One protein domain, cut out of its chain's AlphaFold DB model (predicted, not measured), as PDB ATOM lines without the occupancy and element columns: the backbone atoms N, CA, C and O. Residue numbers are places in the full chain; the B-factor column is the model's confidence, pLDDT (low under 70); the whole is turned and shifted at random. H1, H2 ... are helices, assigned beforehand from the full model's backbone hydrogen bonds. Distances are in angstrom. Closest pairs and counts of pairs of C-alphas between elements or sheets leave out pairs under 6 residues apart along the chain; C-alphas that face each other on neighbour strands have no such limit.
ATOM      1  N   ASP A   6      32.992 -30.818  -5.630       87.81
ATOM      2  CA  ASP A   6      32.863 -30.253  -6.976       87.81
ATOM      3  C   ASP A   6      32.090 -28.941  -6.962       87.81
ATOM      4  O   ASP A   6      32.533 -27.967  -7.565       87.81
ATOM      5  N   THR A   7      30.968 -28.880  -6.244       90.25
ATOM      6  CA  THR A   7      30.194 -27.636  -6.138       90.25
ATOM      7  C   THR A   7      30.998 -26.534  -5.440       90.25
ATOM      8  O   THR A   7      30.984 -25.387  -5.885       90.25
ATOM      9  N   CYS A   8      31.777 -26.871  -4.408       92.19
ATOM     10  CA  CYS A   8      32.654 -25.901  -3.754       92.19
ATOM     11  C   CYS A   8      33.758 -25.387  -4.696       92.19
ATOM     12  O   CYS A   8      33.943 -24.178  -4.827       92.19
ATOM     13  N   LEU A   9      34.450 -26.284  -5.411       93.44
ATOM     14  CA  LEU A   9      35.471 -25.898  -6.391       93.44
ATOM     15  C   LEU A   9      34.887 -25.065  -7.540       93.44
ATOM     16  O   LEU A   9      35.544 -24.133  -7.999       93.44
ATOM     17  N   LYS A  10      33.655 -25.355  -7.976       92.56
ATOM     18  CA  LYS A  10      32.940 -24.571  -8.993       92.56
ATOM     19  C   LYS A  10      32.671 -23.143  -8.537       92.56
ATOM     20  O   LYS A  10      32.963 -22.226  -9.297       92.56
ATOM     21  N   ASP A  11      32.189 -22.949  -7.311       93.88
ATOM     22  CA  ASP A  11      31.958 -21.607  -6.762       93.88
ATOM     23  C   ASP A  11      33.274 -20.820  -6.618       93.88
ATOM     24  O   ASP A  11      33.312 -19.616  -6.880       93.88
ATOM     25  N   ILE A  12      34.369 -21.494  -6.245       94.06
ATOM     26  CA  ILE A  12      35.704 -20.879  -6.216       94.06
ATOM     27  C   ILE A  12      36.130 -20.489  -7.639       94.06
ATOM     28  O   ILE A  12      36.540 -19.350  -7.859       94.06
ATOM     29  N   ALA A  13      36.002 -21.386  -8.620       93.44
ATOM     30  CA  ALA A  13      36.348 -21.106 -10.015       93.44
ATOM     31  C   ALA A  13      35.525 -19.939 -10.591       93.44
ATOM     32  O   ALA A  13      36.083 -19.061 -11.249       93.44
ATOM     33  N   ASP A  14      34.231 -19.868 -10.273       93.44
ATOM     34  CA  ASP A  14      33.359 -18.753 -10.659       93.44
ATOM     35  C   ASP A  14      33.791 -17.436 -10.046       93.44
ATOM     36  O   ASP A  14      33.796 -16.398 -10.715       93.44
ATOM     37  N   TRP A  15      34.201 -17.470  -8.779       94.31
ATOM     38  CA  TRP A  15      34.778 -16.306  -8.138       94.31
ATOM     39  C   TRP A  15      36.047 -15.853  -8.873       94.31
ATOM     40  O   TRP A  15      36.176 -14.664  -9.171       94.31
ATOM     41  N   TYR A  16      36.947 -16.773  -9.232       91.69
ATOM     42  CA  TYR A  16      38.170 -16.449  -9.978       91.69
ATOM     43  C   TYR A  16      37.870 -15.840 -11.346       91.69
ATOM     44  O   TYR A  16      38.452 -14.816 -11.707       91.69
ATOM     45  N   ILE A  17      36.935 -16.427 -12.092       89.88
ATOM     46  CA  ILE A  17      36.513 -15.918 -13.398       89.88
ATOM     47  C   ILE A  17      35.938 -14.509 -13.247       89.88
ATOM     48  O   ILE A  17      36.335 -13.592 -13.959       89.88
ATOM     49  N   LYS A  18      35.065 -14.290 -12.268       90.62
ATOM     50  CA  LYS A  18      34.441 -12.983 -12.066       90.62
ATOM     51  C   LYS A  18      35.431 -11.895 -11.637       90.62
ATOM     52  O   LYS A  18      35.288 -10.751 -12.057       90.62
ATOM     53  N   ASN A  19      36.390 -12.224 -10.770       89.94
ATOM     54  CA  ASN A  19      37.257 -11.228 -10.130       89.94
ATOM     55  C   ASN A  19      38.623 -11.066 -10.809       89.94
ATOM     56  O   ASN A  19      39.286 -10.058 -10.568       89.94
ATOM     57  N   ARG A  20      39.045 -12.024 -11.647       84.50
ATOM     58  CA  ARG A  20      40.291 -11.982 -12.438       84.50
ATOM     59  C   ARG A  20      41.560 -11.749 -11.606       84.50
ATOM     60  O   ARG A  20      42.496 -11.093 -12.057       84.50
ATOM     61  N   ARG A  21      41.600 -12.276 -10.382       88.50
ATOM     62  CA  ARG A  21      42.755 -12.177  -9.480       88.50
ATOM     63  C   ARG A  21      42.791 -13.332  -8.495       88.50
ATOM     64  O   ARG A  21      41.822 -14.075  -8.379       88.50
ATOM     65  N   GLU A  22      43.891 -13.430  -7.760       87.50
ATOM     66  CA  GLU A  22      44.026 -14.369  -6.649       87.50
ATOM     67  C   GLU A  22      42.993 -14.093  -5.552       87.50
ATOM     68  O   GLU A  22      42.734 -12.939  -5.177       87.50
ATOM     69  N   ILE A  23      42.391 -15.177  -5.055       90.94
ATOM     70  CA  ILE A  23      41.472 -15.125  -3.923       90.94
ATOM     71  C   ILE A  23      42.268 -14.990  -2.633       90.94
ATOM     72  O   ILE A  23      43.186 -15.764  -2.361       90.94
ATOM     73  N   THR A  24      41.919 -14.003  -1.817       91.00
ATOM     74  CA  THR A  24      42.556 -13.859  -0.508       91.00
ATOM     75  C   THR A  24      41.896 -14.798   0.510       91.00
ATOM     76  O   THR A  24      40.714 -15.129   0.364       91.00
ATOM     77  N   PRO A  25      42.593 -15.218   1.584       88.25
ATOM     78  CA  PRO A  25      41.990 -16.080   2.603       88.25
ATOM     79  C   PRO A  25      40.662 -15.552   3.194       88.25
ATOM     80  O   PRO A  25      39.742 -16.357   3.365       88.25
ATOM     81  N   PRO A  26      40.491 -14.236   3.456       91.31
ATOM     82  CA  PRO A  26      39.207 -13.686   3.903       91.31
ATOM     83  C   PRO A  26      38.067 -13.799   2.884       91.31
ATOM     84  O   PRO A  26      36.907 -13.825   3.279       91.31
ATOM     85  N   GLU A  27      38.370 -13.858   1.587       92.94
ATOM     86  CA  GLU A  27      37.374 -13.975   0.511       92.94
ATOM     87  C   GLU A  27      37.042 -15.428   0.186       92.94
ATOM     88  O   GLU A  27      35.912 -15.741  -0.184       92.94
ATOM     89  N   LEU A  28      38.014 -16.323   0.364       92.75
ATOM     90  CA  LEU A  28      37.826 -17.757   0.204       92.75
ATOM     91  C   LEU A  28      36.910 -18.320   1.292       92.75
ATOM     92  O   LEU A  28      36.050 -19.151   1.007       92.75
ATOM     93  N   ARG A  29      37.065 -17.850   2.534       90.75
ATOM     94  CA  ARG A  29      36.344 -18.392   3.689       90.75
ATOM     95  C   ARG A  29      34.808 -18.375   3.532       90.75
ATOM     96  O   ARG A  29      34.229 -19.447   3.684       90.75
ATOM     97  N   PRO A  30      34.146 -17.269   3.138       93.12
ATOM     98  CA  PRO A  30      32.698 -17.260   2.899       93.12
ATOM     99  C   PRO A  30      32.222 -18.263   1.839       93.12
ATOM    100  O   PRO A  30      31.103 -18.766   1.920       93.12
ATOM    101  N   ILE A  31      33.055 -18.566   0.836       93.31
ATOM    102  CA  ILE A  31      32.730 -19.576  -0.182       93.31
ATOM    103  C   ILE A  31      32.754 -20.968   0.452       93.31
ATOM    104  O   ILE A  31      31.842 -21.758   0.229       93.31
ATOM    105  N   LEU A  32      33.765 -21.260   1.273       92.06
ATOM    106  CA  LEU A  32      33.877 -22.546   1.963       92.06
ATOM    107  C   LEU A  32      32.743 -22.746   2.975       92.06
ATOM    108  O   LEU A  32      32.142 -23.812   3.003       92.06
ATOM    109  N   GLU A  33      32.390 -21.715   3.743       91.38
ATOM    110  CA  GLU A  33      31.300 -21.752   4.735       91.38
ATOM    111  C   GLU A  33      29.919 -22.045   4.117       91.38
ATOM    112  O   GLU A  33      29.027 -22.538   4.803       91.38
ATOM    113  N   LYS A  34      29.730 -21.804   2.811       91.56
ATOM    114  CA  LYS A  34      28.510 -22.198   2.085       91.56
ATOM    115  C   LYS A  34      28.398 -23.718   1.889       91.56
ATOM    116  O   LYS A  34      27.287 -24.228   1.754       91.56
ATOM    117  N   HIS A  35      29.531 -24.425   1.842       90.62
ATOM    118  CA  HIS A  35      29.618 -25.845   1.459       90.62
ATOM    119  C   HIS A  35      30.133 -26.763   2.574       90.62
ATOM    120  O   HIS A  35      29.943 -27.978   2.508       90.62
ATOM    121  N   CYS A  36      30.790 -26.201   3.584       89.19
ATOM    122  CA  CYS A  36      31.314 -26.901   4.749       89.19
ATOM    123  C   CYS A  36      30.389 -26.685   5.953       89.19
ATOM    124  O   CYS A  36      30.035 -25.557   6.279       89.19
ATOM    125  N   GLU A  37      30.035 -27.761   6.655       89.12
ATOM    126  CA  GLU A  37      29.132 -27.717   7.815       89.12
ATOM    127  C   GLU A  37      29.870 -27.355   9.120       89.12
ATOM    128  O   GLU A  37      29.248 -27.139  10.160       89.12
ATOM    129  N   SER A  38      31.208 -27.320   9.099       91.50
ATOM    130  CA  SER A  38      32.035 -27.016  10.272       91.50
ATOM    131  C   SER A  38      33.418 -26.467   9.911       91.50
ATOM    132  O   SER A  38      33.951 -26.756   8.840       91.50
ATOM    133  N   GLU A  39      34.055 -25.773  10.860       91.44
ATOM    134  CA  GLU A  39      35.448 -25.302  10.742       91.44
ATOM    135  C   GLU A  39      36.437 -26.436  10.424       91.44
ATOM    136  O   GLU A  39      37.380 -26.250   9.659       91.44
ATOM    137  N   ALA A  40      36.207 -27.639  10.960       92.06
ATOM    138  CA  ALA A  40      37.056 -28.795  10.680       92.06
ATOM    139  C   ALA A  40      36.959 -29.249   9.211       92.06
ATOM    140  O   ALA A  40      37.949 -29.699   8.631       92.06
ATOM    141  N   GLU A  41      35.780 -29.129   8.593       91.00
ATOM    142  CA  GLU A  41      35.609 -29.394   7.160       91.00
ATOM    143  C   GLU A  41      36.264 -28.307   6.303       91.00
ATOM    144  O   GLU A  41      36.924 -28.649   5.321       91.00
ATOM    145  N   VAL A  42      36.162 -27.034   6.708       90.94
ATOM    146  CA  VAL A  42      36.860 -25.911   6.055       90.94
ATOM    147  C   VAL A  42      38.370 -26.147   6.061       90.94
ATOM    148  O   VAL A  42      39.009 -26.102   5.012       90.94
ATOM    149  N   GLU A  43      38.950 -26.471   7.218       91.38
ATOM    150  CA  GLU A  43      40.387 -26.734   7.343       91.38
ATOM    151  C   GLU A  43      40.821 -27.940   6.497       91.38
ATOM    152  O   GLU A  43      41.859 -27.907   5.832       91.38
ATOM    153  N   LYS A  44      40.011 -29.006   6.472       92.25
ATOM    154  CA  LYS A  44      40.270 -30.176   5.627       92.25
ATOM    155  C   LYS A  44      40.240 -29.820   4.139       92.25
ATOM    156  O   LYS A  44      41.060 -30.341   3.385       92.25
ATOM    157  N   PHE A  45      39.312 -28.963   3.716       92.50
ATOM    158  CA  PHE A  45      39.213 -28.515   2.330       92.50
ATOM    159  C   PHE A  45      40.397 -27.629   1.933       92.50
ATOM    160  O   PHE A  45      40.981 -27.840   0.874       92.50
ATOM    161  N   LEU A  46      40.810 -26.697   2.797       91.44
ATOM    162  CA  LEU A  46      42.006 -25.877   2.575       91.44
ATOM    163  C   LEU A  46      43.254 -26.751   2.408       91.44
ATOM    164  O   LEU A  46      43.959 -26.631   1.410       91.44
ATOM    165  N   LYS A  47      43.454 -27.718   3.310       93.25
ATOM    166  CA  LYS A  47      44.537 -28.706   3.189       93.25
ATOM    167  C   LYS A  47      44.454 -29.496   1.887       93.25
ATOM    168  O   LYS A  47      45.483 -29.797   1.299       93.25
ATOM    169  N   PHE A  48      43.248 -29.840   1.429       93.19
ATOM    170  CA  PHE A  48      43.055 -30.501   0.141       93.19
ATOM    171  C   PHE A  48      43.494 -29.615  -1.033       93.19
ATOM    172  O   PHE A  48      44.218 -30.111  -1.893       93.19
ATOM    173  N   LEU A  49      43.129 -28.328  -1.052       91.88
ATOM    174  CA  LEU A  49      43.560 -27.376  -2.088       91.88
ATOM    175  C   LEU A  49      45.083 -27.210  -2.151       91.88
ATOM    176  O   LEU A  49      45.621 -26.937  -3.216       91.88
ATOM    177  N   GLU A  50      45.777 -27.387  -1.028       93.00
ATOM    178  CA  GLU A  50      47.240 -27.336  -0.965       93.00
ATOM    179  C   GLU A  50      47.909 -28.609  -1.509       93.00
ATOM    180  O   GLU A  50      49.100 -28.594  -1.811       93.00
ATOM    181  N   THR A  51      47.171 -29.715  -1.655       95.38
ATOM    182  CA  THR A  51      47.713 -30.959  -2.220       95.38
ATOM    183  C   THR A  51      47.756 -30.933  -3.746       95.38
ATOM    184  O   THR A  51      46.858 -30.387  -4.382       95.38
ATOM    185  N   GLU A  52      48.725 -31.634  -4.343       94.00
ATOM    186  CA  GLU A  52      48.818 -31.828  -5.802       94.00
ATOM    187  C   GLU A  52      47.493 -32.296  -6.448       94.00
ATOM    188  O   GLU A  52      47.039 -31.661  -7.400       94.00
ATOM    189  N   PRO A  53      46.781 -33.326  -5.931       93.50
ATOM    190  CA  PRO A  53      45.479 -33.704  -6.486       93.50
ATOM    191  C   PRO A  53      44.422 -32.596  -6.409       93.50
ATOM    192  O   PRO A  53      43.587 -32.483  -7.307       93.50
ATOM    193  N   GLY A  54      44.429 -31.794  -5.340       92.00
ATOM    194  CA  GLY A  54      43.492 -30.684  -5.185       92.00
ATOM    195  C   GLY A  54      43.781 -29.542  -6.149       92.00
ATOM    196  O   GLY A  54      42.857 -29.065  -6.809       92.00
ATOM    197  N   GLN A  55      45.052 -29.173  -6.298       91.75
ATOM    198  CA  GLN A  55      45.494 -28.170  -7.267       91.75
ATOM    199  C   GLN A  55      45.182 -28.601  -8.698       91.75
ATOM    200  O   GLN A  55      44.618 -27.817  -9.459       91.75
ATOM    201  N   LEU A  56      45.473 -29.858  -9.052       90.88
ATOM    202  CA  LEU A  56      45.187 -30.386 -10.383       90.88
ATOM    203  C   LEU A  56      43.684 -30.368 -10.673       90.88
ATOM    204  O   LEU A  56      43.270 -29.864 -11.714       90.88
ATOM    205  N   ARG A  57      42.854 -30.841  -9.732       91.69
ATOM    206  CA  ARG A  57      41.393 -30.821  -9.890       91.69
ATOM    207  C   ARG A  57      40.857 -29.400 -10.031       91.69
ATOM    208  O   ARG A  57      39.986 -29.162 -10.861       91.69
ATOM    209  N   PHE A  58      41.378 -28.460  -9.244       92.06
ATOM    210  CA  PHE A  58      40.997 -27.058  -9.356       92.06
ATOM    211  C   PHE A  58      41.424 -26.455 -10.701       92.06
ATOM    212  O   PHE A  58      40.608 -25.797 -11.341       92.06
ATOM    213  N   LYS A  59      42.650 -26.726 -11.177       90.06
ATOM    214  CA  LYS A  59      43.138 -26.266 -12.490       90.06
ATOM    215  C   LYS A  59      42.268 -26.810 -13.627       90.06
ATOM    216  O   LYS A  59      41.864 -26.039 -14.494       90.06
ATOM    217  N   THR A  60      41.928 -28.101 -13.599       90.19
ATOM    218  CA  THR A  60      41.031 -28.722 -14.588       90.19
ATOM    219  C   THR A  60      39.653 -28.062 -14.589       90.19
ATOM    220  O   THR A  60      39.193 -27.635 -15.644       90.19
ATOM    221  N   LEU A  61      39.030 -27.890 -13.418       90.44
ATOM    222  CA  LEU A  61      37.726 -27.229 -13.318       90.44
ATOM    223  C   LEU A  61      37.781 -25.769 -13.777       90.44
ATOM    224  O   LEU A  61      36.901 -25.322 -14.502       90.44
ATOM    225  N   LEU A  62      38.809 -25.012 -13.388       90.12
ATOM    226  CA  LEU A  62      38.958 -23.619 -13.808       90.12
ATOM    227  C   LEU A  62      39.055 -23.506 -15.334       90.12
ATOM    228  O   LEU A  62      38.442 -22.611 -15.915       90.12
ATOM    229  N   ARG A  63      39.777 -24.425 -15.983       87.19
ATOM    230  CA  ARG A  63      39.873 -24.507 -17.445       87.19
ATOM    231  C   ARG A  63      38.513 -24.777 -18.090       87.19
ATOM    232  O   ARG A  63      38.134 -24.050 -19.005       87.19
ATOM    233  N   GLU A  64      37.772 -25.767 -17.591       87.12
ATOM    234  CA  GLU A  64      36.419 -26.091 -18.072       87.12
ATOM    235  C   GLU A  64      35.486 -24.882 -17.944       87.12
ATOM    236  O   GLU A  64      34.829 -24.492 -18.909       87.12
ATOM    237  N   ARG A  65      35.493 -24.210 -16.785       88.62
ATOM    238  CA  ARG A  65      34.683 -23.003 -16.588       88.62
ATOM    239  C   ARG A  65      35.116 -21.877 -17.534       88.62
ATOM    240  O   ARG A  65      34.261 -21.230 -18.125       88.62
ATOM    241  N   LYS A  66      36.415 -21.634 -17.743       88.25
ATOM    242  CA  LYS A  66      36.881 -20.619 -18.711       88.25
ATOM    243  C   LYS A  66      36.360 -20.878 -20.128       88.25
ATOM    244  O   LYS A  66      36.003 -19.922 -20.815       88.25
ATOM    245  N   GLU A  67      36.303 -22.144 -20.543       84.06
ATOM    246  CA  GLU A  67      35.721 -22.543 -21.829       84.06
ATOM    247  C   GLU A  67      34.225 -22.211 -21.896       84.06
ATOM    248  O   GLU A  67      33.782 -21.586 -22.858       84.06
ATOM    249  N   GLU A  68      33.461 -22.553 -20.851       84.69
ATOM    250  CA  GLU A  68      32.027 -22.238 -20.752       84.69
ATOM    251  C   GLU A  68      31.751 -20.728 -20.827       84.69
ATOM    252  O   GLU A  68      30.796 -20.300 -21.475       84.69
ATOM    253  N   TYR A  69      32.588 -19.917 -20.175       84.44
ATOM    254  CA  TYR A  69      32.464 -18.458 -20.168       84.44
ATOM    255  C   TYR A  69      33.072 -17.779 -21.406       84.44
ATOM    256  O   TYR A  69      32.884 -16.575 -21.578       84.44
ATOM    257  N   GLY A  70      33.810 -18.508 -22.252       86.06
ATOM    258  CA  GLY A  70      34.467 -17.954 -23.440       86.06
ATOM    259  C   GLY A  70      35.518 -16.886 -23.119       86.06
ATOM    260  O   GLY A  70      35.638 -15.902 -23.847       86.06
TER     261      GLY A  70
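AT A GLANCE: This is residues 6 to 70 of the 191 residues of an uncharacterized protein of marine sediment metagenome (UniProt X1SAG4). The longest helix, H4, and H3 meet near their ends as an L, and H1 and H2, a helical hairpin, lie across the open side of that L, H1 packing on H4 and H2 reaching H3. The contacts run in a ring, H1 to H2 to H3 to H4 and back to H1. The printed part has 65 residues with four named helices, H1 H2 H3 H4 along the chain, and no named strand: all helix. It is compact, with a radius of gyration of the C-alphas of 11.5 A, and elongated, spanning 36 by 22 by 18 A.

HOW THE PARTS SIT: H4, residues 52 to 69, touches H1, residues 6 to 19, with its residues 58 to 66 alone, at a steep tilt of 59 degrees, the same way; the closest C-alphas, of Ala 13 and Leu 62, are 5.2 A apart. H3, residues 39 to 50, and H4 touch only at the corner, and only just, with 3 pairs of C-alphas within 8 A; they stand about perpendicular, at 85 degrees, the closest C-alphas being those of Phe 48 and Gly 54, 5.3 A apart. H2, residues 25 to 33, touches residues 8 to 12 of H1 at a steep tilt of 38 degrees, opposite ways, closest at C-alphas 8 and 32, 6.7 A apart. H2 and H3 only just touch, with 3 pairs within 8 A, through Val 42 alone of H3, 6.1 A from Leu 32 between C-alphas. H1 and H3 are apart, as are H2 and H4. Every O i to N i+4 pair is within hydrogen-bond range in H1, H3 and H4; in H2 3 of 5 are.

IN THESE COORDINATES: H4 is 25.5 A from first to last C-alpha and ends at C-alpha 69, (32.464, -18.458, -20.168). H1, 19.8 A, begins at C-alpha 6, (32.863, -30.253, -6.976). H3 is 16.7 A and H2 12.3 A.

THE WHOLE: The C-alphas of Ala 40 and Gly 70, the two farthest apart, are 35.9 A apart. The three links are tight. The printed part has no cut, and no printed residue is under 70 in pLDDT.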